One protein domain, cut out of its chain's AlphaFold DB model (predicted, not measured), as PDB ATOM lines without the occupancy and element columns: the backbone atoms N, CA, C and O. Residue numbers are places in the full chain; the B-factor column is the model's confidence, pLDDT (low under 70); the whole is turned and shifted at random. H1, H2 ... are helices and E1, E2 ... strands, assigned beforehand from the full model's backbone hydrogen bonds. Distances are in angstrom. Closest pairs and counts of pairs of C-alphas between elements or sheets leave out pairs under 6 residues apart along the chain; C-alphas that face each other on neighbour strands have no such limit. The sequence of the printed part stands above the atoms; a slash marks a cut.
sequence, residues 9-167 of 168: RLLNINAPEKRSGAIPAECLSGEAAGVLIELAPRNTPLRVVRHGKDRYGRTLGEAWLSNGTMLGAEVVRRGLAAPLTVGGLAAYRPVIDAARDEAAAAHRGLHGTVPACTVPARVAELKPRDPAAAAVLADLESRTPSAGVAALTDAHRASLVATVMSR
ATOM      1  N   ARG A   9      76.884 -31.980-227.225       95.19
ATOM      2  CA  ARG A   9      78.004 -31.064-227.448       95.19
ATOM      3  C   ARG A   9      78.147 -30.899-228.957       95.19
ATOM      4  O   ARG A   9      78.580 -31.837-229.625       95.19
ATOM      5  N   LEU A  10      77.780 -29.712-229.446       95.88
ATOM      6  CA  LEU A  10      78.002 -29.324-230.841       95.88
ATOM      7  C   LEU A  10      79.479 -29.518-231.181       95.88
ATOM      8  O   LEU A  10      80.333 -29.207-230.352       95.88
ATOM      9  N   LEU A  11      79.791 -30.089-232.333       96.19
ATOM     10  CA  LEU A  11      81.169 -30.304-232.742       96.19
ATOM     11  C   LEU A  11      81.761 -28.999-233.275       96.19
ATOM     12  O   LEU A  11      81.090 -27.992-233.461       96.19
ATOM     13  N   ASN A  12      83.079 -29.000-233.442       97.31
ATOM     14  CA  ASN A  12      83.817 -27.974-234.174       97.31
ATOM     15  C   ASN A  12      83.730 -26.513-233.689       97.31
ATOM     16  O   ASN A  12      84.422 -25.676-234.260       97.31
ATOM     17  N   ILE A  13      83.014 -26.216-232.602       97.19
ATOM     18  CA  ILE A  13      82.887 -24.877-232.007       97.19
ATOM     19  C   ILE A  13      83.332 -24.854-230.539       97.19
ATOM     20  O   ILE A  13      83.295 -25.877-229.856       97.19
ATOM     21  N   ASN A  14      83.676 -23.688-230.011       96.38
ATOM     22  CA  ASN A  14      83.967 -23.416-228.609       96.38
ATOM     23  C   ASN A  14      83.367 -22.063-228.225       96.38
ATOM     24  O   ASN A  14      83.862 -21.023-228.649       96.38
ATOM     25  N   ALA A  15      82.266 -22.085-227.483       96.44
ATOM     26  CA  ALA A  15      81.614 -20.868-227.013       96.44
ATOM     27  C   ALA A  15      82.340 -20.309-225.776       96.44
ATOM     28  O   ALA A  15      82.953 -21.097-225.053       96.44
ATOM     29  N   PRO A  16      82.236 -18.996-225.504       96.88
ATOM     30  CA  PRO A  16      82.712 -18.423-224.255       96.88
ATOM     31  C   PRO A  16      82.082 -19.096-223.030       96.88
ATOM     32  O   PRO A  16      80.865 -19.305-222.966       96.88
ATOM     33  N   GLU A  17      82.911 -19.421-222.046       94.38
ATOM     34  CA  GLU A  17      82.505 -20.131-220.842       94.38
ATOM     35  C   GLU A  17      81.755 -19.222-219.863       94.38
ATOM     36  O   GLU A  17      82.069 -18.046-219.649       94.38
ATOM     37  N   LYS A  18      80.736 -19.796-219.223       94.44
ATOM     38  CA  LYS A  18      80.012 -19.124-218.140       94.44
ATOM     39  C   LYS A  18      80.873 -19.075-216.879       94.44
ATOM     40  O   LYS A  18      81.813 -19.847-216.713       94.44
ATOM     41  N   ARG A  19      80.481 -18.214-215.933       93.88
ATOM     42  CA  ARG A  19      81.064 -18.183-214.583       93.88
ATOM     43  C   ARG A  19      81.092 -19.589-213.978       93.88
ATOM     44  O   ARG A  19      80.068 -20.271-213.954       93.88
ATOM     45  N   SER A  20      82.236 -19.960-213.413       91.94
ATOM     46  CA  SER A  20      82.430 -21.226-212.706       91.94
ATOM     47  C   SER A  20      83.180 -20.980-211.398       91.94
ATOM     48  O   SER A  20      84.385 -20.730-211.391       91.94
ATOM     49  N   GLY A  21      82.457 -21.005-210.275       93.06
ATOM     50  CA  GLY A  21      83.022 -20.674-208.964       93.06
ATOM     51  C   GLY A  21      83.669 -19.283-208.956       93.06
ATOM     52  O   GLY A  21      83.012 -18.285-209.256       93.06
ATOM     53  N   ALA A  22      84.966 -19.237-208.635       93.81
ATOM     54  CA  ALA A  22      85.766 -18.011-208.631       93.81
ATOM     55  C   ALA A  22      86.170 -17.525-210.039       93.81
ATOM     56  O   ALA A  22      86.579 -16.375-210.187       93.81
ATOM     57  N   ILE A  23      86.044 -18.365-211.073       89.75
ATOM     58  CA  ILE A  23      86.393 -18.001-212.449       89.75
ATOM     59  C   ILE A  23      85.277 -17.107-213.011       89.75
ATOM     60  O   ILE A  23      84.117 -17.543-213.058       89.75
ATOM     61  N   PRO A  24      85.578 -15.854-213.407       92.44
ATOM     62  CA  PRO A  24      84.586 -14.960-213.987       92.44
ATOM     63  C   PRO A  24      84.074 -15.500-215.326       92.44
ATOM     64  O   PRO A  24      84.728 -16.303-215.983       92.44
ATOM     65  N   ALA A  25      82.881 -15.059-215.717       95.50
ATOM     66  CA  ALA A  25      82.333 -15.393-217.024       95.50
ATOM     67  C   ALA A  25      83.191 -14.773-218.134       95.50
ATOM     68  O   ALA A  25      83.634 -13.628-218.005       95.50
ATOM     69  N   GLU A  26      83.389 -15.504-219.225       95.69
ATOM     70  CA  GLU A  26      84.040 -14.958-220.409       95.69
ATOM     71  C   GLU A  26      83.108 -13.967-221.124       95.69
ATOM     72  O   GLU A  26      81.875 -14.024-220.997       95.69
ATOM     73  N   CYS A  27      83.708 -13.036-221.870       97.19
ATOM     74  CA  CYS A  27      82.973 -12.032-222.634       97.19
ATOM     75  C   CYS A  27      81.997 -12.709-223.608       97.19
ATOM     76  O   CYS A  27      82.364 -13.666-224.287       97.19
ATOM     77  N   LEU A  28      80.763 -12.204-223.674       97.56
ATOM     78  CA  LEU A  28      79.670 -12.728-224.505       97.56
ATOM     79  C   LEU A  28      79.167 -14.146-224.159       97.56
ATOM     80  O   LEU A  28      78.426 -14.750-224.936       97.56
ATOM     81  N   SER A  29      79.515 -14.702-222.992       96.38
ATOM     82  CA  SER A  29      79.033 -16.034-222.569       96.38
ATOM     83  C   SER A  29      77.514 -16.109-222.348       96.38
ATOM     84  O   SER A  29      76.915 -17.177-222.516       96.38
ATOM     85  N   GLY A  30      76.863 -14.997-221.992       95.62
ATOM     86  CA  GLY A  30      75.405 -14.924-221.857       95.62
ATOM     87  C   GLY A  30      74.708 -15.015-223.214       95.62
ATOM     88  O   GLY A  30      73.816 -15.839-223.412       95.62
ATOM     89  N   GLU A  31      75.177 -14.222-224.166       96.88
ATOM     90  CA  GLU A  31      74.716 -14.143-225.546       96.88
ATOM     91  C   GLU A  31      74.935 -15.477-226.266       96.88
ATOM     92  O   GLU A  31      74.014 -16.010-226.888       96.88
ATOM     93  N   ALA A  32      76.115 -16.079-226.099       95.88
ATOM     94  CA  ALA A  32      76.425 -17.399-226.639       95.88
ATOM     95  C   ALA A  32      75.517 -18.501-226.071       95.88
ATOM     96  O   ALA A  32      75.184 -19.458-226.768       95.88
ATOM     97  N   ALA A  33      75.068 -18.376-224.820       91.81
ATOM     98  CA  ALA A  33      74.089 -19.300-224.258       91.81
ATOM     99  C   ALA A  33      72.663 -19.040-224.764       91.81
ATOM    100  O   ALA A  33      71.893 -19.986-224.937       91.81
ATOM    101  N   GLY A  34      72.308 -17.771-224.981       95.19
ATOM    102  CA  GLY A  34      70.987 -17.353-225.442       95.19
ATOM    103  C   GLY A  34      70.710 -17.716-226.899       95.19
ATOM    104  O   GLY A  34      69.588 -18.089-227.229       95.19
ATOM    105  N   VAL A  35      71.730 -17.696-227.760       95.19
ATOM    106  CA  VAL A  35      71.542 -17.884-229.206       95.19
ATOM    107  C   VAL A  35      70.907 -19.231-229.564       95.19
ATOM    108  O   VAL A  35      70.047 -19.293-230.432       95.19
ATOM    109  N   LEU A  36      71.259 -20.322-228.875       93.19
ATOM    110  CA  LEU A  36      70.645 -21.626-229.151       93.19
ATOM    111  C   LEU A  36      69.182 -21.684-228.698       93.19
ATOM    112  O   LEU A  36      68.392 -22.391-229.316       93.19
ATOM    113  N   ILE A  37      68.818 -20.937-227.651       94.19
ATOM    114  CA  ILE A  37      67.428 -20.817-227.191       94.19
ATOM    115  C   ILE A  37      66.601 -20.044-228.223       94.19
ATOM    116  O   ILE A  37      65.453 -20.403-228.465       94.19
ATOM    117  N   GLU A  38      67.188 -19.019-228.841       96.12
ATOM    118  CA  GLU A  38      66.565 -18.249-229.921       96.12
ATOM    119  C   GLU A  38      66.405 -19.081-231.201       96.12
ATOM    120  O   GLU A  38      65.325 -19.112-231.785       96.12
ATOM    121  N   LEU A  39      67.465 -19.777-231.626       95.19
ATOM    122  CA  LEU A  39      67.474 -20.566-232.862       95.19
ATOM    123  C   LEU A  39      66.605 -21.820-232.772       95.19
ATOM    124  O   LEU A  39      65.984 -22.213-233.757       95.19
ATOM    125  N   ALA A  40      66.600 -22.473-231.611       95.69
ATOM    126  CA  ALA A  40      65.862 -23.703-231.370       95.69
ATOM    127  C   ALA A  40      65.124 -23.638-230.021       95.69
ATOM    128  O   ALA A  40      65.517 -24.319-229.063       95.69
ATOM    129  N   PRO A  41      64.027 -22.860-229.931       96.19
ATOM    130  CA  PRO A  41      63.160 -22.856-228.760       96.19
ATOM    131  C   PRO A  41      62.680 -24.269-228.404       96.19
ATOM    132  O   PRO A  41      62.728 -25.198-229.218       96.19
ATOM    133  N   ARG A  42      62.171 -24.454-227.179       94.25
ATOM    134  CA  ARG A  42      61.640 -25.759-226.749       94.25
ATOM    135  C   ARG A  42      60.645 -26.312-227.772       94.25
ATOM    136  O   ARG A  42      59.809 -25.580-228.288       94.25
ATOM    137  N   ASN A  43      60.726 -27.622-228.001       93.56
ATOM    138  CA  ASN A  43      59.932 -28.373-228.981       93.56
ATOM    139  C   ASN A  43      60.254 -28.085-230.457       93.56
ATOM    140  O   ASN A  43      59.548 -28.594-231.324       93.56
ATOM    141  N   THR A  44      61.328 -27.352-230.764       96.44
ATOM    142  CA  THR A  44      61.827 -27.239-232.142       96.44
ATOM    143  C   THR A  44      62.333 -28.603-232.626       96.44
ATOM    144  O   THR A  44      63.240 -29.163-232.002       96.44
ATOM    145  N   PRO A  45      61.793 -29.160-233.726       95.94
ATOM    146  CA  PRO A  45      62.321 -30.381-234.319       95.94
ATOM    147  C   PRO A  45      63.718 -30.136-234.888       95.94
ATOM    148  O   PRO A  45      63.927 -29.205-235.667       95.94
ATOM    149  N   LEU A  46      64.667 -30.998-234.528       97.25
ATOM    150  CA  LEU A  46      66.045 -30.930-235.003       97.25
ATOM    151  C   LEU A  46      66.429 -32.242-235.677       97.25
ATOM    152  O   LEU A  46      66.175 -33.327-235.149       97.25
ATOM    153  N   ARG A  47      67.124 -32.148-236.809       97.75
ATOM    154  CA  ARG A  47      67.891 -33.278-237.335       97.75
ATOM    155  C   ARG A  47      69.215 -33.324-236.582       97.75
ATOM    156  O   ARG A  47      69.930 -32.330-236.576       97.75
ATOM    157  N   VAL A  48      69.549 -34.457-235.964       96.94
ATOM    158  CA  VAL A  48      70.775 -34.624-235.160       96.94
ATOM    159  C   VAL A  48      71.642 -35.734-235.744       96.94
ATOM    160  O   VAL A  48      71.168 -36.857-235.918       96.94
ATOM    161  N   VAL A  49      72.916 -35.434-236.002       96.06
ATOM    162  CA  VAL A  49      73.939 -36.418-236.393       96.06
ATOM    163  C   VAL A  49      74.859 -36.658-235.200       96.06
ATOM    164  O   VAL A  49      75.341 -35.706-234.591       96.06
ATOM    165  N   ARG A  50      75.081 -37.928-234.845       95.25
ATOM    166  CA  ARG A  50      75.811 -38.341-233.635       95.25
ATOM    167  C   ARG A  50      77.134 -39.008-234.002       95.25
ATOM    168  O   ARG A  50      77.179 -39.810-234.926       95.25
ATOM    169  N   HIS A  51      78.174 -38.720-233.228       93.00
ATOM    170  CA  HIS A  51      79.540 -39.214-233.430       93.00
ATOM    171  C   HIS A  51      80.124 -39.892-232.174       93.00
ATOM    172  O   HIS A  51      81.333 -40.053-232.054       93.00
ATOM    173  N   GLY A  52      79.272 -40.286-231.222       91.50
ATOM    174  CA  GLY A  52      79.677 -40.937-229.972       91.50
ATOM    175  C   GLY A  52      79.472 -40.046-228.751       91.50
ATOM    176  O   GLY A  52      78.587 -39.187-228.742       91.50
ATOM    177  N   LYS A  53      80.258 -40.276-227.696       93.12
ATOM    178  CA  LYS A  53      80.171 -39.535-226.432       93.12
ATOM    179  C   LYS A  53      81.542 -39.079-225.957       93.12
ATOM    180  O   LYS A  53      82.538 -39.752-226.196       93.12
ATOM    181  N   ASP A  54      81.577 -37.947-225.265       91.50
ATOM    182  CA  ASP A  54      82.775 -37.511-224.553       91.50
ATOM    183  C   ASP A  54      82.888 -38.155-223.160       91.50
ATOM    184  O   ASP A  54      81.975 -38.835-222.682       91.50
ATOM    185  N   ARG A  55      84.008 -37.896-222.468       92.00
ATOM    186  CA  ARG A  55      84.265 -38.392-221.102       92.00
ATOM    187  C   ARG A  55      83.242 -37.937-220.051       92.00
ATOM    188  O   ARG A  55      83.238 -38.463-218.947       92.00
ATOM    189  N   TYR A  56      82.397 -36.957-220.374       90.69
ATOM    190  CA  TYR A  56      81.337 -36.438-219.507       90.69
ATOM    191  C   TYR A  56      79.957 -37.021-219.862       90.69
ATOM    192  O   TYR A  56      78.929 -36.552-219.359       90.69
ATOM    193  N   GLY A  57      79.912 -38.005-220.766       92.94
ATOM    194  CA  GLY A  57      78.693 -38.662-221.230       92.94
ATOM    195  C   GLY A  57      77.834 -37.813-222.173       92.94
ATOM    196  O   GLY A  57      76.723 -38.231-222.520       92.94
ATOM    197  N   ARG A  58      78.308 -36.631-222.599       95.38
ATOM    198  CA  ARG A  58      77.598 -35.805-223.586       95.38
ATOM    199  C   ARG A  58      77.733 -36.459-224.950       95.38
ATOM    200  O   ARG A  58      78.817 -36.894-225.322       95.38
ATOM    201  N   THR A  59      76.639 -36.514-225.695       95.31
ATOM    202  CA  THR A  59      76.659 -36.924-227.097       95.31
ATOM    203  C   THR A  59      77.452 -35.886-227.888       95.31
ATOM    204  O   THR A  59      77.173 -34.693-227.791       95.31
ATOM    205  N   LEU A  60      78.452 -36.327-228.644       94.75
ATOM    206  CA  LEU A  60      79.163 -35.501-229.615       94.75
ATOM    207  C   LEU A  60      78.371 -35.523-230.915       94.75
ATOM    208  O   LEU A  60      78.022 -36.600-231.404       94.75
ATOM    209  N   GLY A  61      78.068 -34.360-231.475       95.38
ATOM    210  CA  GLY A  61      77.274 -34.322-232.689       95.38
ATOM    211  C   GLY A  61      76.978 -32.932-233.194       95.38
ATOM    212  O   GLY A  61      77.459 -31.943-232.658       95.38
ATOM    213  N   GLU A  62      76.149 -32.884-234.220       96.31
ATOM    214  CA  GLU A  62      75.665 -31.651-234.818       96.31
ATOM    215  C   GLU A  62      74.152 -31.679-234.947       96.31
ATOM    216  O   GLU A  62      73.532 -32.747-234.994       96.31
ATOM    217  N   ALA A  63      73.565 -30.488-234.994       97.56
ATOM    218  CA  ALA A  63      72.128 -30.301-235.071       97.56
ATOM    219  C   ALA A  63      71.759 -29.275-236.143       97.56
ATOM    220  O   ALA A  63      72.421 -28.245-236.300       97.56
ATOM    221  N   TRP A  64      70.673 -29.561-236.857       98.44
ATOM    222  CA  TRP A  64      70.140 -28.721-237.920       98.44
ATOM    223  C   TRP A  64      68.651 -28.468-237.726       98.44
ATOM    224  O   TRP A  64      67.902 -29.377-237.357       98.44
ATOM    225  N   LEU A  65      68.235 -27.248-238.052       98.25
ATOM    226  CA  LEU A  65      66.836 -26.893-238.253       98.25
ATOM    227  C   LEU A  65      66.290 -27.555-239.530       98.25
ATOM    228  O   LEU A  65      67.045 -27.976-240.412       98.25
ATOM    229  N   SER A  66      64.963 -27.633-239.642       97.19
ATOM    230  CA  SER A  66      64.274 -28.235-240.795       97.19
ATOM    231  C   SER A  66      64.576 -27.532-242.122       97.19
ATOM    232  O   SER A  66      64.574 -28.177-243.166       97.19
ATOM    233  N   ASN A  67      64.894 -26.237-242.080       96.56
ATOM    234  CA  ASN A  67      65.295 -25.437-243.239       96.56
ATOM    235  C   ASN A  67      66.771 -25.626-243.646       96.56
ATOM    236  O   ASN A  67      67.240 -24.953-244.559       96.56
ATOM    237  N   GLY A  68      67.516 -26.506-242.971       97.44
ATOM    238  CA  GLY A  68      68.920 -26.784-243.270       97.44
ATOM    239  C   GLY A  68      69.933 -25.931-242.502       97.44
ATOM    240  O   GLY A  68      71.129 -26.198-242.617       97.44
ATOM    241  N   THR A  69      69.506 -24.973-241.673       98.00
ATOM    242  CA  THR A  69      70.430 -24.181-240.844       98.00
ATOM    243  C   THR A  69      71.141 -25.065-239.821       98.00
ATOM    244  O   THR A  69      70.505 -25.682-238.967       98.00
ATOM    245  N   MET A  70      72.473 -25.102-239.883       98.31
ATOM    246  CA  MET A  70      73.332 -25.783-238.913       98.31
ATOM    247  C   MET A  70      73.526 -24.911-237.670       98.31
ATOM    248  O   MET A  70      74.063 -23.808-237.772       98.31
ATOM    249  N   LEU A  71      73.139 -25.412-236.493       98.12
ATOM    250  CA  LEU A  71      73.161 -24.619-235.260       98.12
ATOM    251  C   LEU A  71      74.576 -24.169-234.880       98.12
ATOM    252  O   LEU A  71      74.772 -23.000-234.554       98.12
ATOM    253  N   GLY A  72      75.570 -25.062-234.962       97.56
ATOM    254  CA  GLY A  72      76.954 -24.720-234.626       97.56
ATOM    255  C   GLY A  72      77.527 -23.616-235.518       97.56
ATOM    256  O   GLY A  72      78.114 -22.658-235.017       97.56
ATOM    257  N   ALA A  73      77.283 -23.697-236.830       98.44
ATOM    258  CA  ALA A  73      77.718 -22.671-237.773       98.44
ATOM    259  C   ALA A  73      77.029 -21.330-237.527       98.44
ATOM    260  O   ALA A  73      77.671 -20.295-237.638       98.44
ATOM    261  N   GLU A  74      75.749 -21.325-237.156       98.56
ATOM    262  CA  GLU A  74      75.027 -20.084-236.880       98.56
ATOM    263  C   GLU A  74      75.521 -19.380-235.605       98.56
ATOM    264  O   GLU A  74      75.671 -18.160-235.594       98.56
ATOM    265  N   VAL A  75      75.876 -20.135-234.560       98.44
ATOM    266  CA  VAL A  75      76.511 -19.572-233.352       98.44
ATOM    267  C   VAL A  75      77.821 -18.860-233.717       98.44
ATOM    268  O   VAL A  75      78.060 -17.727-233.294       98.44
ATOM    269  N   VAL A  76      78.659 -19.503-234.534       98.69
ATOM    270  CA  VAL A  76      79.944 -18.938-234.981       98.69
ATOM    271  C   VAL A  76      79.729 -17.758-235.923       98.69
ATOM    272  O   VAL A  76      80.392 -16.737-235.770       98.69
ATOM    273  N   ARG A  77      78.750 -17.837-236.833       98.62
ATOM    274  CA  ARG A  77      78.396 -16.757-237.765       98.62
ATOM    275  C   ARG A  77      78.017 -15.480-237.036       98.62
ATOM    276  O   ARG A  77      78.360 -14.392-237.494       98.62
ATOM    277  N   ARG A  78      77.357 -15.590-235.884       98.44
ATOM    278  CA  ARG A  78      77.029 -14.450-235.015       98.44
ATOM    279  C   ARG A  78      78.211 -13.960-234.166       98.44
ATOM    280  O   ARG A  78      78.054 -13.013-233.403       98.44
ATOM    281  N   GLY A  79      79.389 -14.564-234.310       98.38
ATOM    282  CA  GLY A  79      80.599 -14.218-233.568       98.38
ATOM    283  C   GLY A  79      80.568 -14.673-232.111       98.38
ATOM    284  O   GLY A  79      81.213 -14.048-231.277       98.38
ATOM    285  N   LEU A  80      79.794 -15.715-231.782       98.31
ATOM    286  CA  LEU A  80      79.548 -16.164-230.402       98.31
ATOM    287  C   LEU A  80      80.218 -17.505-230.057       98.31
ATOM    288  O   LEU A  80      79.979 -18.065-228.989       98.31
ATOM    289  N   ALA A  81      81.057 -18.034-230.947       98.06
ATOM    290  CA  ALA A  81      81.921 -19.172-230.665       98.06
ATOM    291  C   ALA A  81      83.143 -19.173-231.587       98.06
ATOM    292  O   ALA A  81      83.073 -18.739-232.736       98.06
ATOM    293  N   ALA A  82      84.247 -19.710-231.083       97.25
ATOM    294  CA  ALA A  82      85.462 -19.962-231.835       97.25
ATOM    295  C   ALA A  82      85.419 -21.336-232.512       97.25
ATOM    296  O   ALA A  82      84.884 -22.285-231.940       97.25
ATOM    297  N   PRO A  83      86.045 -21.519-233.675       97.44
ATOM    298  CA  PRO A  83      86.245 -22.851-234.222       97.44
ATOM    299  C   PRO A  83      87.191 -23.710-233.348       97.44
ATOM    300  O   PRO A  83      88.363 -23.376-233.190       97.44
ATOM    301  N   LEU A  84      86.769 -24.893-232.877       95.12
ATOM    302  CA  LEU A  84      87.617 -25.834-232.111       95.12
ATOM    303  C   LEU A  84      87.402 -27.300-232.505       95.12
ATOM    304  O   LEU A  84      86.297 -27.815-232.396       95.12
ATOM    305  N   THR A  85      88.463 -28.019-232.872       93.31
ATOM    306  CA  THR A  85      88.391 -29.467-233.141       93.31
ATOM    307  C   THR A  85      88.734 -30.277-231.893       93.31
ATOM    308  O   THR A  85      89.803 -30.111-231.317       93.31
ATOM    309  N   VAL A  86      87.846 -31.198-231.508       81.06
ATOM    310  CA  VAL A  86      88.047 -32.122-230.381       81.06
ATOM    311  C   VAL A  86      88.057 -33.557-230.903       81.06
ATOM    312  O   VAL A  86      87.205 -33.931-231.706       81.06
ATOM    313  N   GLY A  87      89.023 -34.363-230.453       78.38
ATOM    314  CA  GLY A  87      89.084 -35.797-230.767       78.38
ATOM    315  C   GLY A  87      89.288 -36.125-232.251       78.38
ATOM    316  O   GLY A  87      88.857 -37.181-232.697       78.38
ATOM    317  N   GLY A  88      89.878 -35.213-233.032       83.75
ATOM    318  CA  GLY A  88      90.126 -35.403-234.469       83.75
ATOM    319  C   GLY A  88      88.883 -35.312-235.366       83.75
ATOM    320  O   GLY A  88      89.001 -35.405-236.584       83.75
ATOM    321  N   LEU A  89      87.693 -35.086-234.801       88.38
ATOM    322  CA  LEU A  89      86.449 -34.959-235.561       88.38
ATOM    323  C   LEU A  89      86.353 -33.564-236.192       88.38
ATOM    324  O   LEU A  89      85.823 -32.640-235.582       88.38
ATOM    325  N   ALA A  90      86.889 -33.405-237.404       94.31
ATOM    326  CA  ALA A  90      86.963 -32.126-238.122       94.31
ATOM    327  C   ALA A  90      85.955 -31.984-239.281       94.31
ATOM    328  O   ALA A  90      86.058 -31.040-240.061       94.31
ATOM    329  N   ALA A  91      84.989 -32.899-239.404       92.62
ATOM    330  CA  ALA A  91      84.096 -32.995-240.564       92.62
ATOM    331  C   ALA A  91      83.338 -31.694-240.894       92.62
ATOM    332  O   ALA A  91      83.054 -31.440-242.061       92.62
ATOM    333  N   TYR A  92      83.048 -30.854-239.895       96.31
ATOM    334  CA  TYR A  92      82.310 -29.605-240.087       96.31
ATOM    335  C   TYR A  92      83.197 -28.357-240.038       96.31
ATOM    336  O   TYR A  92      82.690 -27.240-240.100       96.31
ATOM    337  N   ARG A  93      84.526 -28.503-239.966       97.31
ATOM    338  CA  ARG A  93      85.436 -27.349-239.942       97.31
ATOM    339  C   ARG A  93      85.283 -26.405-241.127       97.31
ATOM    340  O   ARG A  93      85.148 -25.221-240.851       97.31
ATOM    341  N   PRO A  94      85.171 -26.864-242.387       97.88
ATOM    342  CA  PRO A  94      85.027 -25.940-243.512       97.88
ATOM    343  C   PRO A  94      83.849 -24.963-243.368       97.88
ATOM    344  O   PRO A  94      84.012 -23.768-243.593       97.88
ATOM    345  N   VAL A  95      82.675 -25.438-242.926       98.31
ATOM    346  CA  VAL A  95      81.497 -24.572-242.730       98.31
ATOM    347  C   VAL A  95      81.622 -23.683-241.489       98.31
ATOM    348  O   VAL A  95      81.162 -22.544-241.500       98.31
ATOM    349  N   ILE A  96      82.266 -24.173-240.428       98.62
ATOM    350  CA  ILE A  96      82.525 -23.387-239.218       98.62
ATOM    351  C   ILE A  96      83.555 -22.278-239.477       98.62
ATOM    352  O   ILE A  96      83.376 -21.155-239.014       98.62
ATOM    353  N   ASP A  97      84.622 -22.575-240.213       98.50
ATOM    354  CA  ASP A  97      85.666 -21.612-240.556       98.50
ATOM    355  C   ASP A  97      85.104 -20.516-241.475       98.50
ATOM    356  O   ASP A  97      85.303 -19.338-241.191       98.50
ATOM    357  N   ALA A  98      84.281 -20.877-242.468       98.69
ATOM    358  CA  ALA A  98      83.557 -19.897-243.282       98.69
ATOM    359  C   ALA A  98      82.647 -18.988-242.432       98.69
ATOM    360  O   ALA A  98      82.658 -17.770-242.588       98.69
ATOM    361  N   ALA A  99      81.911 -19.559-241.473       98.81
ATOM    362  CA  ALA A  99      81.073 -18.781-240.562       98.81
ATOM    363  C   ALA A  99      81.887 -17.815-239.679       98.81
ATOM    364  O   ALA A  99      81.441 -16.693-239.427       98.81
ATOM    365  N   ARG A 100      83.086 -18.217-239.227       98.75
ATOM    366  CA  ARG A 100      84.004 -17.331-238.489       98.75
ATOM    367  C   ARG A 100      84.437 -16.171-239.377       98.75
ATOM    368  O   ARG A 100      84.430 -15.027-238.932       98.75
ATOM    369  N   ASP A 101      84.799 -16.454-240.621       98.69
ATOM    370  CA  ASP A 101      85.281 -15.431-241.545       98.69
ATOM    371  C   ASP A 101      84.166 -14.425-241.886       98.69
ATOM    372  O   ASP A 101      84.408 -13.217-241.902       98.69
ATOM    373  N   GLU A 102      82.916 -14.882-242.022       98.75
ATOM    374  CA  GLU A 102      81.745 -14.002-242.124       98.75
ATOM    375  C   GLU A 102      81.559 -13.126-240.872       98.75
ATOM    376  O   GLU A 102      81.246 -11.938-240.984       98.75
ATOM    377  N   ALA A 103      81.718 -13.696-239.670       98.69
ATOM    378  CA  ALA A 103      81.617 -12.945-238.418       98.69
ATOM    379  C   ALA A 103      82.715 -11.881-238.310       98.69
ATOM    380  O   ALA A 103      82.439 -10.758-237.883       98.69
ATOM    381  N   ALA A 104      83.931 -12.215-238.745       98.38
ATOM    382  CA  ALA A 104      85.063 -11.305-238.785       98.38
ATOM    383  C   ALA A 104      84.827 -10.142-239.752       98.38
ATOM    384  O   ALA A 104      84.973  -8.990-239.352       98.38
ATOM    385  N   ALA A 105      84.410 -10.437-240.986       98.38
ATOM    386  CA  ALA A 105      84.140  -9.428-242.009       98.38
ATOM    387  C   ALA A 105      83.036  -8.442-241.592       98.38
ATOM    388  O   ALA A 105      83.060  -7.278-241.977       98.38
ATOM    389  N   ALA A 106      82.078  -8.903-240.787       98.38
ATOM    390  CA  ALA A 106      80.984  -8.085-240.277       98.38
ATOM    391  C   ALA A 106      81.215  -7.545-238.853       98.38
ATOM    392  O   ALA A 106      80.281  -6.996-238.268       98.38
ATOM    393  N   HIS A 107      82.408  -7.726-238.274       97.81
ATOM    394  CA  HIS A 107      82.749  -7.302-236.909       97.81
ATOM    395  C   HIS A 107      81.733  -7.750-235.841       97.81
ATOM    396  O   HIS A 107      81.391  -7.002-234.925       97.81
ATOM    397  N   ARG A 108      81.220  -8.981-235.958       98.25
ATOM    398  CA  ARG A 108      80.189  -9.514-235.057       98.25
ATOM    399  C   ARG A 108      80.788 -10.153-233.811       98.25
ATOM    400  O   ARG A 108      81.806 -10.842-233.877       98.25
ATOM    401  N   GLY A 109      80.096  -9.979-232.686       97.75
ATOM    402  CA  GLY A 109      80.409 -10.635-231.419       97.75
ATOM    403  C   GLY A 109      81.872 -10.450-231.017       97.75
ATOM    404  O   GLY A 109      82.353  -9.327-230.896       97.75
ATOM    405  N   LEU A 110      82.595 -11.556-230.853       98.06
ATOM    406  CA  LEU A 110      84.001 -11.572-230.439       98.06
ATOM    407  C   LEU A 110      84.951 -10.841-231.411       98.06
ATOM    408  O   LEU A 110      86.057 -10.479-231.010       98.06
ATOM    409  N   HIS A 111      84.526 -10.579-232.652       98.31
ATOM    410  CA  HIS A 111      85.277  -9.798-233.646       98.31
ATOM    411  C   HIS A 111      84.970  -8.292-233.613       98.31
ATOM    412  O   HIS A 111      85.587  -7.532-234.361       98.31
ATOM    413  N   GLY A 112      84.004  -7.854-232.807       97.38
ATOM    414  CA  GLY A 112      83.602  -6.455-232.700       97.38
ATOM    415  C   GLY A 112      84.351  -5.700-231.606       97.38
ATOM    416  O   GLY A 112      84.944  -6.294-230.708       97.38
ATOM    417  N   THR A 113      84.280  -4.370-231.645       97.12
ATOM    418  CA  THR A 113      84.756  -3.469-230.577       97.12
ATOM    419  C   THR A 113      83.684  -3.176-229.521       97.12
ATOM    420  O   THR A 113      83.867  -2.317-228.664       97.12
ATOM    421  N   VAL A 114      82.548  -3.872-229.581       95.00
ATOM    422  CA  VAL A 114      81.447  -3.757-228.623       95.00
ATOM    423  C   VAL A 114      80.933  -5.167-228.311       95.00
ATOM    424  O   VAL A 114      80.743  -5.948-229.246       95.00
ATOM    425  N   PRO A 115      80.674  -5.500-227.030       96.19
ATOM    426  CA  PRO A 115      80.871  -4.669-225.834       96.19
ATOM    427  C   PRO A 115      82.354  -4.509-225.453       96.19
ATOM    428  O   PRO A 115      83.210  -5.227-225.955       96.19
ATOM    429  N   ALA A 116      82.655  -3.608-224.512       95.88
ATOM    430  CA  ALA A 116      84.027  -3.274-224.096       95.88
ATOM    431  C   ALA A 116      84.872  -4.472-223.608       95.88
ATOM    432  O   ALA A 116      86.095  -4.398-223.554       95.88
ATOM    433  N   CYS A 117      84.244  -5.599-223.253       95.12
ATOM    434  CA  CYS A 117      84.972  -6.794-222.837       95.12
ATOM    435  C   CYS A 117      85.620  -7.578-223.990       95.12
ATOM    436  O   CYS A 117      86.414  -8.482-223.709       95.12
ATOM    437  N   THR A 118      85.290  -7.294-225.257       97.25
ATOM    438  CA  THR A 118      85.872  -8.029-226.387       97.25
ATOM    439  C   THR A 118      87.352  -7.694-226.542       97.25
ATOM    440  O   THR A 118      87.819  -6.617-226.170       97.25
ATOM    441  N   VAL A 119      88.122  -8.622-227.110       96.31
ATOM    442  CA  VAL A 119      89.562  -8.412-227.316       96.31
ATOM    443  C   VAL A 119      89.829  -7.191-228.209       96.31
ATOM    444  O   VAL A 119      90.640  -6.358-227.804       96.31
ATOM    445  N   PRO A 120      89.134  -7.001-229.354       97.50
ATOM    446  CA  PRO A 120      89.328  -5.803-230.168       97.50
ATOM    447  C   PRO A 120      88.997  -4.502-229.423       97.50
ATOM    448  O   PRO A 120      89.728  -3.525-229.572       97.50
ATOM    449  N   ALA A 121      87.947  -4.483-228.589       96.56
ATOM    450  CA  ALA A 121      87.593  -3.305-227.792       96.56
ATOM    451  C   ALA A 121      88.696  -2.948-226.791       96.56
ATOM    452  O   ALA A 121      89.177  -1.818-226.761       96.56
ATOM    453  N   ARG A 122      89.166  -3.945-226.034       94.38
ATOM    454  CA  ARG A 122      90.228  -3.762-225.040       94.38
ATOM    455  C   ARG A 122      91.515  -3.244-225.672       94.38
ATOM    456  O   ARG A 122      92.133  -2.343-225.122       94.38
ATOM    457  N   VAL A 123      91.905  -3.779-226.831       95.31
ATOM    458  CA  VAL A 123      93.088  -3.309-227.572       95.31
ATOM    459  C   VAL A 123      92.910  -1.866-228.049       95.31
ATOM    460  O   VAL A 123      93.847  -1.073-227.961       95.31
ATOM    461  N   ALA A 124      91.713  -1.499-228.517       93.00
ATOM    462  CA  ALA A 124      91.415  -0.140-228.956       93.00
ATOM    463  C   ALA A 124      91.491   0.892-227.814       93.00
ATOM    464  O   ALA A 124      91.825   2.051-228.074       93.00
ATOM    465  N   GLU A 125      91.245   0.480-226.570       91.12
ATOM    466  CA  GLU A 125      91.279   1.335-225.375       91.12
ATOM    467  C   GLU A 125      92.670   1.469-224.725       91.12
ATOM    468  O   GLU A 125      92.868   2.375-223.911       91.12
ATOM    469  N   LEU A 126      93.648   0.624-225.091       91.12
ATOM    470  CA  LEU A 126      94.997   0.669-224.508       91.12
ATOM    471  C   LEU A 126      95.654   2.040-224.714       91.12
ATOM    472  O   LEU A 126      95.657   2.586-225.822       91.12
ATOM    473  N   LYS A 127      96.264   2.564-223.650       88.12
ATOM    474  CA  LYS A 127      97.070   3.795-223.671       88.12
ATOM    475  C   LYS A 127      98.560   3.474-223.855       88.12
ATOM    476  O   LYS A 127      98.960   2.344-223.587       88.12
ATOM    477  N   PRO A 128      99.392   4.460-224.248       83.38
ATOM    478  CA  PRO A 128     100.845   4.314-224.218       83.38
ATOM    479  C   PRO A 128     101.345   3.804-222.854       83.38
ATOM    480  O   PRO A 128     101.042   4.426-221.834       83.38
ATOM    481  N   ARG A 129     102.132   2.721-222.845       79.19
ATOM    482  CA  ARG A 129     102.713   2.053-221.664       79.19
ATOM    483  C   ARG A 129     101.696   1.449-220.690       79.19
ATOM    484  O   ARG A 129     101.931   1.425-219.481       79.19
ATOM    485  N   ASP A 130     100.556   0.977-221.189       82.25
ATOM    486  CA  ASP A 130      99.550   0.309-220.357       82.25
ATOM    487  C   ASP A 130     100.076  -1.042-219.814       82.25
ATOM    488  O   ASP A 130     100.399  -1.930-220.606       82.25
ATOM    489  N   PRO A 131     100.139  -1.265-218.485       81.56
ATOM    490  CA  PRO A 131     100.586  -2.543-217.922       81.56
ATOM    491  C   PRO A 131      99.692  -3.732-218.313       81.56
ATOM    492  O   PRO A 131     100.154  -4.874-218.310       81.56
ATOM    493  N   ALA A 132      98.428  -3.499-218.682       85.00
ATOM    494  CA  ALA A 132      97.539  -4.546-219.180       85.00
ATOM    495  C   ALA A 132      97.916  -5.031-220.593       85.00
ATOM    496  O   ALA A 132      97.520  -6.137-220.974       85.00
ATOM    497  N   ALA A 133      98.703  -4.254-221.352       88.81
ATOM    498  CA  ALA A 133      99.134  -4.601-222.707       88.81
ATOM    499  C   ALA A 133      99.886  -5.940-222.744       88.81
ATOM    500  O   ALA A 133      99.615  -6.767-223.611       88.81
ATOM    501  N   ALA A 134     100.752  -6.203-221.758       90.12
ATOM    502  CA  ALA A 134     101.528  -7.442-221.686       90.12
ATOM    503  C   ALA A 134     100.638  -8.692-221.569       90.12
ATOM    504  O   ALA A 134     100.877  -9.695-222.237       90.12
ATOM    505  N   ALA A 135      99.580  -8.627-220.756       90.81
ATOM    506  CA  ALA A 135      98.654  -9.745-220.587       90.81
ATOM    507  C   ALA A 135      97.801  -9.986-221.844       90.81
ATOM    508  O   ALA A 135      97.569 -11.131-222.221       90.81
ATOM    509  N   VAL A 136      97.350  -8.912-222.505       92.88
ATOM    510  CA  VAL A 136      96.595  -9.012-223.765       92.88
ATOM    511  C   VAL A 136      97.467  -9.606-224.868       92.88
ATOM    512  O   VAL A 136      97.026 -10.502-225.584       92.88
ATOM    513  N   LEU A 137      98.712  -9.145-224.973       94.81
ATOM    514  CA  LEU A 137      99.671  -9.658-225.938       94.81
ATOM    515  C   LEU A 137      99.956 -11.150-225.725       94.81
ATOM    516  O   LEU A 137      99.904 -11.922-226.679       94.81
ATOM    517  N   ALA A 138     100.177 -11.567-224.476       95.06
ATOM    518  CA  ALA A 138     100.427 -12.967-224.147       95.06
ATOM    519  C   ALA A 138      99.263 -13.892-224.553       95.06
ATOM    520  O   ALA A 138      99.500 -14.993-225.045       95.06
ATOM    521  N   ASP A 139      98.008 -13.456-224.385       95.44
ATOM    522  CA  ASP A 139      96.843 -14.233-224.835       95.44
ATOM    523  C   ASP A 139      96.744 -14.264-226.371       95.44
ATOM    524  O   ASP A 139      96.530 -15.327-226.955       95.44
ATOM    525  N   LEU A 140      96.981 -13.128-227.043       96.69
ATOM    526  CA  LEU A 140      97.004 -13.041-228.510       96.69
ATOM    527  C   LEU A 140      98.041 -13.984-229.137       96.69
ATOM    528  O   LEU A 140      97.757 -14.601-230.162       96.69
ATOM    529  N   GLU A 141      99.208 -14.148-228.519       95.50
ATOM    530  CA  GLU A 141     100.290 -15.015-229.008       95.50
ATOM    531  C   GLU A 141     100.186 -16.470-228.508       95.50
ATOM    532  O   GLU A 141     100.941 -17.347-228.940       95.50
ATOM    533  N   SER A 142      99.231 -16.764-227.621       95.31
ATOM    534  CA  SER A 142      99.066 -18.088-227.022       95.31
ATOM    535  C   SER A 142      98.634 -19.147-228.041       95.31
ATOM    536  O   SER A 142      97.727 -18.946-228.856       95.31
ATOM    537  N   ARG A 143      99.228 -20.344-227.919       92.38
ATOM    538  CA  ARG A 143      98.794 -21.566-228.626       92.38
ATOM    539  C   ARG A 143      97.489 -22.141-228.072       92.38
ATOM    540  O   ARG A 143      96.819 -22.907-228.758       92.38
ATOM    541  N   THR A 144      97.139 -21.784-226.840       90.94
ATOM    542  CA  THR A 144      95.887 -22.157-226.169       90.94
ATOM    543  C   THR A 144      95.217 -20.888-225.643       90.94
ATOM    544  O   THR A 144      95.232 -20.638-224.435       90.94
ATOM    545  N   PRO A 145      94.728 -20.029-226.547       94.75
ATOM    546  CA  PRO A 145      94.198 -18.727-226.179       94.75
ATOM    547  C   PRO A 145      92.813 -18.838-225.534       94.75
ATOM    548  O   PRO A 145      92.129 -19.860-225.670       94.75
ATOM    549  N   SER A 146      92.375 -17.757-224.886       92.94
ATOM    550  CA  SER A 146      90.984 -17.603-224.444       92.94
ATOM    551  C   SER A 146      89.997 -17.771-225.607       92.94
ATOM    552  O   SER A 146      90.347 -17.558-226.773       92.94
ATOM    553  N   ALA A 147      88.735 -18.118-225.320       92.50
ATOM    554  CA  ALA A 147      87.728 -18.313-226.371       92.50
ATOM    555  C   ALA A 147      87.545 -17.060-227.250       92.50
ATOM    556  O   ALA A 147      87.339 -17.175-228.458       92.50
ATOM    557  N   GLY A 148      87.686 -15.869-226.657       95.00
ATOM    558  CA  GLY A 148      87.612 -14.602-227.379       95.00
ATOM    559  C   GLY A 148      88.732 -14.431-228.399       95.00
ATOM    560  O   GLY A 148      88.459 -14.105-229.551       95.00
ATOM    561  N   VAL A 149      89.976 -14.717-228.012       97.25
ATOM    562  CA  VAL A 149      91.125 -14.672-228.928       97.25
ATOM    563  C   VAL A 149      91.077 -15.825-229.943       97.25
ATOM    564  O   VAL A 149      91.409 -15.632-231.113       97.25
ATOM    565  N   ALA A 150      90.625 -17.016-229.539       96.50
ATOM    566  CA  ALA A 150      90.451 -18.175-230.419       96.50
ATOM    567  C   ALA A 150      89.416 -17.944-231.532       96.50
ATOM    568  O   ALA A 150      89.491 -18.584-232.579       96.50
ATOM    569  N   ALA A 151      88.441 -17.061-231.306       97.06
ATOM    570  CA  ALA A 151      87.434 -16.734-232.307       97.06
ATOM    571  C   ALA A 151      87.989 -15.843-233.419       97.06
ATOM    572  O   ALA A 151      87.522 -15.933-234.550       97.06
ATOM    573  N   LEU A 152      89.000 -15.018-233.131       97.88
ATOM    574  CA  LEU A 152      89.588 -14.105-234.107       97.88
ATOM    575  C   LEU A 152      90.247 -14.864-235.263       97.88
ATOM    576  O   LEU A 152      90.874 -15.904-235.069       97.88
ATOM    577  N   THR A 153      90.151 -14.301-236.468       97.88
ATOM    578  CA  THR A 153      90.959 -14.760-237.604       97.88
ATOM    579  C   THR A 153      92.430 -14.427-237.366       97.88
ATOM    580  O   THR A 153      92.747 -13.476-236.645       97.88
ATOM    581  N   ASP A 154      93.334 -15.158-238.019       96.19
ATOM    582  CA  ASP A 154      94.778 -14.918-237.901       96.19
ATOM    583  C   ASP A 154      95.154 -13.486-238.301       96.19
ATOM    584  O   ASP A 154      95.923 -12.825-237.607       96.19
ATOM    585  N   ALA A 155      94.541 -12.966-239.368       96.69
ATOM    586  CA  ALA A 155      94.739 -11.587-239.806       96.69
ATOM    587  C   ALA A 155      94.284 -10.572-238.744       96.69
ATOM    588  O   ALA A 155      94.995  -9.608-238.458       96.69
ATOM    589  N   HIS A 156      93.122 -10.798-238.122       96.88
ATOM    590  CA  HIS A 156      92.627  -9.906-237.078       96.88
ATOM    591  C   HIS A 156      93.530  -9.968-235.838       96.88
ATOM    592  O   HIS A 156      93.930  -8.931-235.315       96.88
ATOM    593  N   ARG A 157      93.939 -11.168-235.415       97.25
ATOM    594  CA  ARG A 157      94.887 -11.358-234.311       97.25
ATOM    595  C   ARG A 157      96.217 -10.647-234.574       97.25
ATOM    596  O   ARG A 157      96.677  -9.912-233.706       97.25
ATOM    597  N   ALA A 158      96.795 -10.799-235.765       97.31
ATOM    598  CA  ALA A 158      98.042 -10.135-236.147       97.31
ATOM    599  C   ALA A 158      97.921  -8.601-236.107       97.31
ATOM    600  O   ALA A 158      98.800  -7.921-235.574       97.31
ATOM    601  N   SER A 159      96.804  -8.053-236.598       97.12
ATOM    602  CA  SER A 159      96.525  -6.613-236.520       97.12
ATOM    603  C   SER A 159      96.448  -6.114-235.073       97.12
ATOM    604  O   SER A 159      96.940  -5.027-234.759       97.12
ATOM    605  N   LEU A 160      95.837  -6.894-234.177       96.81
ATOM    606  CA  LEU A 160      95.749  -6.541-232.762       96.81
ATOM    607  C   LEU A 160      97.117  -6.611-232.082       96.81
ATOM    608  O   LEU A 160      97.458  -5.678-231.365       96.81
ATOM    609  N   VAL A 161      97.931  -7.638-232.358       97.19
ATOM    610  CA  VAL A 161      99.313  -7.738-231.850       97.19
ATOM    611  C   VAL A 161     100.122  -6.497-232.231       97.19
ATOM    612  O   VAL A 161     100.704  -5.858-231.357       97.19
ATOM    613  N   ALA A 162     100.097  -6.092-233.504       96.12
ATOM    614  CA  ALA A 162     100.792  -4.885-233.957       96.12
ATOM    615  C   ALA A 162     100.304  -3.620-233.223       96.12
ATOM    616  O   ALA A 162     101.106  -2.776-232.817       96.12
ATOM    617  N   THR A 163      98.991  -3.514-232.999       94.94
ATOM    618  CA  THR A 163      98.396  -2.390-232.266       94.94
ATOM    619  C   THR A 163      98.858  -2.361-230.812       94.94
ATOM    620  O   THR A 163      99.263  -1.305-230.329       94.94
ATOM    621  N   VAL A 164      98.854  -3.509-230.125       94.75
ATOM    622  CA  VAL A 164      99.326  -3.620-228.737       94.75
ATOM    623  C   VAL A 164     100.802  -3.235-228.647       94.75
ATOM    624  O   VAL A 164     101.149  -2.412-227.810       94.75
ATOM    625  N   MET A 165     101.650  -3.729-229.551       91.94
ATOM    626  CA  MET A 165     103.089  -3.420-229.572       91.94
ATOM    627  C   MET A 165     103.408  -1.944-229.830       91.94
ATOM    628  O   MET A 165     104.412  -1.442-229.343       91.94
ATOM    629  N   SER A 166     102.568  -1.226-230.582       89.62
ATOM    630  CA  SER A 166     102.745   0.222-230.783       89.62
ATOM    631  C   SER A 166     102.340   1.071-229.571       89.62
ATOM    632  O   SER A 166     102.659   2.260-229.516       89.62
ATOM    633  N   ARG A 167     101.586   0.481-228.635       83.50
ATOM    634  CA  ARG A 167     100.994   1.160-227.476       83.50
ATOM    635  C   ARG A 167     101.585   0.693-226.143       83.50
ATOM    636  O   ARG A 167     101.461   1.433-225.179       83.50
TER     637      ARG A 167
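What this domain is: This is residues 9 to 167 of the 168 residues of the protein "TNase-like domain-containing protein" of Knoellia subterranea KCTC 19937 (UniProt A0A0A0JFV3). The model is elongated, with two lobes along its length: in one, H2 packs between H1 and H3, with the hairpin of strands E1 and E2 making the end of the body, and in the other, H4, H5 and H7 run side by side with their centres in a triangle. The short H6 lies between the lobes, and the long unnamed stretch 9 to 28 is tied by short pairings to E2 and to residues 82 to 83. The printed part has 159 residues with seven named helices and two named strands, in the order H1 E1 E2 H2 H3 H4 H5 H6 H7; the sheet E1 - E2 is antiparallel and the class is mostly helix. The whole is compact, with a radius of gyration of the C-alphas of 16.5 A, and spans 53 by 32 by 28 A.

How they stand to each other: Start at residues 9 to 10, which pair parallel with residues 60 to 61 of E2, residues 59 to 64. E1, residues 47 to 53, forms a hairpin with E2, antiparallel at 165 degrees; look for N 49 and O 62, 2.9 A apart, and N 51 and O 60, 2.8 A apart, within hydrogen-bond range. H1, residues 29 to 39, touches H2, residues 71 to 77, at a steep tilt of 54 degrees, with C-alphas 35 and 75 closest at 6.7 A. H2 touches H3, residues 93 to 105, the same way at a shallow tilt of 34.6 degrees, only just short of steep; their closest C-alphas, 77 and 99, are 4.4 A apart. Further on, H5, residues 132 to 141, touches H7, residues 154 to 167, opposite ways at a shallow tilt of 26 degrees, with C-alphas 133 and 164 closest at 6.1 A. H4, residues 119 to 125, touches H7 through residues 160 to 164 of H7 alone, with C-alphas 123 and 164 closest at 6.4 A. H4 and H5, a helical hairpin, only just touch, with 3 pairs of C-alphas within 8 A; C-alphas 123 and 136 are closest at 7.7 A. H6, residues 147 to 151, is close to but not clearly touching H3, C-alphas 100 and 151 being closest at 7.1 A. Every O i to N i+4 pair is within hydrogen-bond range in H2 to H7, and 5 of 7 are in H1.

Where its parts are: Find C-alpha 29 at (79.033, -16.034, -222.569), where H1 begins and runs 16.1 A. E1 runs 17.6 A, E2 15.1 A, H3 18.1 A and H5 14.6 A; H2, H4 and H6 are shorter. H7, the longest helix, runs 20.1 A and ends at C-alpha 167, (100.994, 1.160, -227.476).

The domain as a whole: The C-alphas farthest apart are those of Pro 45 and Arg 129, 53.3 A. The printed part has no cut. The links H2 to H3 and H3 to H4 are long. The mean pLDDT of the printed part is 94.9, and no printed residue is under 70.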